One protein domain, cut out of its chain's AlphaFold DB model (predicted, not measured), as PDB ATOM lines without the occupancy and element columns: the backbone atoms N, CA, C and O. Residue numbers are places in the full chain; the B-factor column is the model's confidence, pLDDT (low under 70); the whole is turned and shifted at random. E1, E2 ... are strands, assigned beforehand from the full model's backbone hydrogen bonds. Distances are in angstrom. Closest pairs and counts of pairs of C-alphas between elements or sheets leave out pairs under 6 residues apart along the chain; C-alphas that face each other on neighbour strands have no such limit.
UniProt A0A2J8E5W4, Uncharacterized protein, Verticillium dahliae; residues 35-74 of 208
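What this domain is: This is residues 35 to 74 of the 208 residues of an uncharacterized protein of Verticillium dahliae (UniProt A0A2J8E5W4). Little regular structure is here: one short hairpin, E1 and E2, with loops gathered near its open end, and a tail, residues 69 to 74, that sticks out. The printed part has 40 residues with no named helix and two strands, E1 then E2, in one antiparallel sheet; the class is all strand, with 8 residues in named elements. It is compact, with a radius of gyration of the C-alphas of 9.4 A, and spans 29 by 20 by 15 A, the tail adding to the length.

How they stand to each other: Look first at E1, residues 47 to 50, and E2, residues 53 to 56, a hairpin of antiparallel neighbours at 139 degrees, joined by a tight link. C-alphas 47 and 56 face each other at 4.1 A. N 48 and O 55 are within hydrogen-bond range at 2.8 A, as are N 53 and O 50 at 2.9 A.

Where its parts are: Find C-alpha 47 at (68.921, 82.709, 97.868); E1 runs 9.5 A from there to C-alpha 50. E2 runs 10.1 A from C-alpha 53 to C-alpha 56 at (66.483, 85.883, 96.971).

The domain as a whole: The C-alphas of Gly 35 and Glu 74, the two farthest apart, are 30.2 A apart. The printed part has no cut. Residues 67 to 74 have pLDDT under 70.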
ATOM      1  N   GLY A  35      58.199  90.756 102.189       73.12
ATOM      2  CA  GLY A  35      57.594  90.425 103.480       73.12
ATOM      3  C   GLY A  35      58.642  90.297 104.591       73.12
ATOM      4  O   GLY A  35      59.799  90.687 104.426       73.12
ATOM      5  N   THR A  36      58.253  89.720 105.731       78.69
ATOM      6  CA  THR A  36      59.197  89.393 106.810       78.69
ATOM      7  C   THR A  36      60.351  88.552 106.265       78.69
ATOM      8  O   THR A  36      60.140  87.688 105.418       78.69
ATOM      9  N   ARG A  37      61.574  88.793 106.750       78.25
ATOM     10  CA  ARG A  37      62.755  88.010 106.368       78.25
ATOM     11  C   ARG A  37      62.496  86.525 106.655       78.25
ATOM     12  O   ARG A  37      62.043  86.184 107.743       78.25
ATOM     13  N   GLN A  38      62.736  85.662 105.672       79.31
ATOM     14  CA  GLN A  38      62.564  84.206 105.771       79.31
ATOM     15  C   GLN A  38      63.833  83.497 105.288       79.31
ATOM     16  O   GLN A  38      64.720  84.126 104.708       79.31
ATOM     17  N   SER A  39      63.911  82.182 105.506       81.56
ATOM     18  CA  SER A  39      65.008  81.352 104.998       81.56
ATOM     19  C   SER A  39      65.168  81.494 103.480       81.56
ATOM     20  O   SER A  39      64.186  81.472 102.737       81.56
ATOM     21  N   CYS A  40      66.415  81.560 103.011       82.31
ATOM     22  CA  CYS A  40      66.758  81.602 101.588       82.31
ATOM     23  C   CYS A  40      66.307  80.360 100.795       82.31
ATOM     24  O   CYS A  40      66.314  80.380  99.564       82.31
ATOM     25  N   LEU A  41      65.915  79.286 101.486       81.56
ATOM     26  CA  LEU A  41      65.379  78.057 100.898       81.56
ATOM     27  C   LEU A  41      63.844  77.993 100.948       81.56
ATOM     28  O   LEU A  41      63.241  77.124 100.321       81.56
ATOM     29  N   ALA A  42      63.194  78.900 101.681       80.06
ATOM     30  CA  ALA A  42      61.745  78.908 101.828       80.06
ATOM     31  C   ALA A  42      61.055  79.537 100.608       80.06
ATOM     32  O   ALA A  42      61.576  80.456  99.974       80.06
ATOM     33  N   ASN A  43      59.849  79.053 100.303       80.25
ATOM     34  CA  ASN A  43      58.915  79.658  99.343       80.25
ATOM     35  C   ASN A  43      59.494  79.933  97.939       80.25
ATOM     36  O   ASN A  43      59.020  80.824  97.238       80.25
ATOM     37  N   GLY A  44      60.514  79.179  97.516       77.38
ATOM     38  CA  GLY A  44      61.157  79.347  96.208       77.38
ATOM     39  C   GLY A  44      62.082  80.566  96.097       77.38
ATOM     40  O   GLY A  44      62.360  81.001  94.983       77.38
ATOM     41  N   CYS A  45      62.550  81.126  97.221       80.69
ATOM     42  CA  CYS A  45      63.476  82.268  97.265       80.69
ATOM     43  C   CYS A  45      64.818  81.990  96.564       80.69
ATOM     44  O   CYS A  45      65.364  82.895  95.937       80.69
ATOM     45  N   ASN A  46      65.329  80.752  96.629       81.75
ATOM     46  CA  ASN A  46      66.591  80.329  96.005       81.75
ATOM     47  C   ASN A  46      67.726  81.338  96.251       81.75
ATOM     48  O   ASN A  46      68.240  81.946  95.313       81.75
ATOM     49  N   GLY A  47      68.041  81.597  97.520       80.81
ATOM     50  CA  GLY A  47      68.921  82.709  97.868       80.81
ATOM     51  C   GLY A  47      70.356  82.567  97.357       80.81
ATOM     52  O   GLY A  47      70.948  81.489  97.372       80.81
ATOM     53  N   ILE A  48      70.910  83.700  96.939       79.00
ATOM     54  CA  ILE A  48      72.286  83.903  96.489       79.00
ATOM     55  C   ILE A  48      72.964  84.950  97.375       79.00
ATOM     56  O   ILE A  48      72.297  85.744  98.035       79.00
ATOM     57  N   TYR A  49      74.292  85.001  97.361       79.94
ATOM     58  CA  TYR A  49      75.040  86.047  98.055       79.94
ATOM     59  C   TYR A  49      75.388  87.181  97.091       79.94
ATOM     60  O   TYR A  49      76.099  86.971  96.112       79.94
ATOM     61  N   ASN A  50      74.923  88.391  97.397       72.19
ATOM     62  CA  ASN A  50      75.324  89.617  96.717       72.19
ATOM     63  C   ASN A  50      76.139  90.475  97.688       72.19
ATOM     64  O   ASN A  50      75.629  90.892  98.728       72.19
ATOM     65  N   ASN A  51      77.419  90.704  97.383       75.25
ATOM     66  CA  ASN A  51      78.356  91.437  98.246       75.25
ATOM     67  C   ASN A  51      78.365  90.945  99.709       75.25
ATOM     68  O   ASN A  51      78.414  91.738 100.645       75.25
ATOM     69  N   GLY A  52      78.269  89.625  99.910       74.00
ATOM     70  CA  GLY A  52      78.229  88.994 101.236       74.00
ATOM     71  C   GLY A  52      76.855  88.997 101.917       74.00
ATOM     72  O   GLY A  52      76.689  88.320 102.929       74.00
ATOM     73  N   ASN A  53      75.851  89.670 101.348       77.81
ATOM     74  CA  ASN A  53      74.489  89.676 101.869       77.81
ATOM     75  C   ASN A  53      73.610  88.650 101.135       77.81
ATOM     76  O   ASN A  53      73.523  88.695  99.904       77.81
ATOM     77  N   PRO A  54      72.941  87.736 101.857       79.56
ATOM     78  CA  PRO A  54      72.024  86.778 101.249       79.56
ATOM     79  C   PRO A  54      70.736  87.462 100.766       79.56
ATOM     80  O   PRO A  54      70.015  88.087 101.552       79.56
ATOM     81  N   ILE A  55      70.438  87.315  99.476       82.19
ATOM     82  CA  ILE A  55      69.243  87.839  98.800       82.19
ATOM     83  C   ILE A  55      68.543  86.738  98.000       82.19
ATOM     84  O   ILE A  55      69.199  85.827  97.505       82.19
ATOM     85  N   CYS A  56      67.227  86.818  97.820       80.50
ATOM     86  CA  CYS A  56      66.483  85.883  96.971       80.50
ATOM     87  C   CYS A  56      66.807  86.085  95.483       80.50
ATOM     88  O   CYS A  56      66.808  87.219  95.001       80.50
ATOM     89  N   ALA A  57      67.018  84.989  94.745       81.75
ATOM     90  CA  ALA A  57      67.172  84.986  93.284       81.75
ATOM     91  C   ALA A  57      65.978  84.361  92.537       81.75
ATOM     92  O   ALA A  57      65.920  84.425  91.312       81.75
ATOM     93  N   GLY A  58      65.042  83.742  93.257       78.00
ATOM     94  CA  GLY A  58      63.797  83.195  92.728       78.00
ATOM     95  C   GLY A  58      62.603  84.079  93.073       78.00
ATOM     96  O   GLY A  58      62.569  85.266  92.742       78.00
ATOM     97  N   ASN A  59      61.617  83.504  93.763       75.62
ATOM     98  CA  ASN A  59      60.484  84.266  94.280       75.62
ATOM     99  C   ASN A  59      60.986  85.378  95.211       75.62
ATOM    100  O   ASN A  59      61.882  85.153  96.023       75.62
ATOM    101  N   TYR A  60      60.389  86.569  95.102       77.88
ATOM    102  CA  TYR A  60      60.801  87.756  95.866       77.88
ATOM    103  C   TYR A  60      62.238  88.210  95.544       77.88
ATOM    104  O   TYR A  60      62.994  88.593  96.435       77.88
ATOM    105  N   PHE A  61      62.619  88.144  94.261       81.31
ATOM    106  CA  PHE A  61      63.933  88.543  93.752       81.31
ATOM    107  C   PHE A  61      64.426  89.873  94.348       81.31
ATOM    108  O   PHE A  61      63.728  90.886  94.307       81.31
ATOM    109  N   GLY A  62      65.645  89.864  94.892       76.12
ATOM    110  CA  GLY A  62      66.281  91.027  95.514       76.12
ATOM    111  C   GLY A  62      65.931  91.253  96.989       76.12
ATOM    112  O   GLY A  62      66.582  92.075  97.634       76.12
ATOM    113  N   CYS A  63      64.970  90.521  97.560       82.50
ATOM    114  CA  CYS A  63      64.652  90.619  98.985       82.50
ATOM    115  C   CYS A  63      65.721  89.940  99.860       82.50
ATOM    116  O   CYS A  63      66.214  88.870  99.496       82.50
ATOM    117  N   PRO A  64      66.066  90.508 101.029       82.69
ATOM    118  CA  PRO A  64      67.012  89.887 101.953       82.69
ATOM    119  C   PRO A  64      66.417  88.619 102.581       82.69
ATOM    120  O   PRO A  64      65.259  88.612 103.001       82.69
ATOM    121  N   CYS A  65      67.218  87.560 102.699       83.75
ATOM    122  CA  CYS A  65      66.810  86.281 103.294       83.75
ATOM    123  C   CYS A  65      67.799  85.813 104.375       83.75
ATOM    124  O   CYS A  65      68.869  86.398 104.549       83.75
ATOM    125  N   GLU A  66      67.418  84.844 105.203       83.88
ATOM    126  CA  GLU A  66      68.320  84.210 106.175       83.88
ATOM    127  C   GLU A  66      69.015  83.020 105.515       83.88
ATOM    128  O   GLU A  66      68.360  82.069 105.083       83.88
ATOM    129  N   GLY A  67      70.343  83.096 105.394       68.62
ATOM    130  CA  GLY A  67      71.143  81.976 104.906       68.62
ATOM    131  C   GLY A  67      71.047  80.816 105.894       68.62
ATOM    132  O   GLY A  67      71.315  80.999 107.080       68.62
ATOM    133  N   ASP A  68      70.633  79.642 105.421       64.19
ATOM    134  CA  ASP A  68      70.632  78.427 106.237       64.19
ATOM    135  C   ASP A  68      72.094  78.015 106.523       64.19
ATOM    136  O   ASP A  68      72.896  77.984 105.585       64.19
ATOM    137  N   PRO A  69      72.476  77.681 107.771       53.00
ATOM    138  CA  PRO A  69      73.791  77.121 108.088       53.00
ATOM    139  C   PRO A  69      74.059  75.720 107.503       53.00
ATOM    140  O   PRO A  69      75.089  75.120 107.818       53.00
ATOM    141  N   ARG A  70      73.191  75.164 106.647       48.59
ATOM    142  CA  ARG A  70      73.498  73.942 105.890       48.59
ATOM    143  C   ARG A  70      74.704  74.155 104.979       48.59
ATOM    144  O   ARG A  70      74.616  74.773 103.926       48.59
ATOM    145  N   TRP A  71      75.816  73.586 105.438       41.25
ATOM    146  CA  TRP A  71      77.108  73.438 104.781       41.25
ATOM    147  C   TRP A  71      76.948  73.206 103.273       41.25
ATOM    148  O   TRP A  71      76.672  72.093 102.820       41.25
ATOM    149  N   ILE A  72      77.093  74.274 102.492       58.69
ATOM    150  CA  ILE A  72      77.305  74.158 101.056       58.69
ATOM    151  C   ILE A  72      78.766  73.706 100.936       58.69
ATOM    152  O   ILE A  72      79.633  74.423 101.447       58.69
ATOM    153  N   PRO A  73      79.070  72.531 100.345       52.38
ATOM    154  CA  PRO A  73      80.453  72.177 100.047       52.38
ATOM    155  C   PRO A  73      81.100  73.345  99.316       52.38
ATOM    156  O   PRO A  73      80.449  73.975  98.479       52.38
ATOM    157  N   GLU A  74      82.351  73.656  99.668       54.75
ATOM    158  CA  GLU A  74      83.082  74.760  99.052       54.75
ATOM    159  C   GLU A  74      82.870  74.739  97.530       54.75
ATOM    160  O   GLU A  74      82.958  73.659  96.926       54.75
TER     161      GLU A  74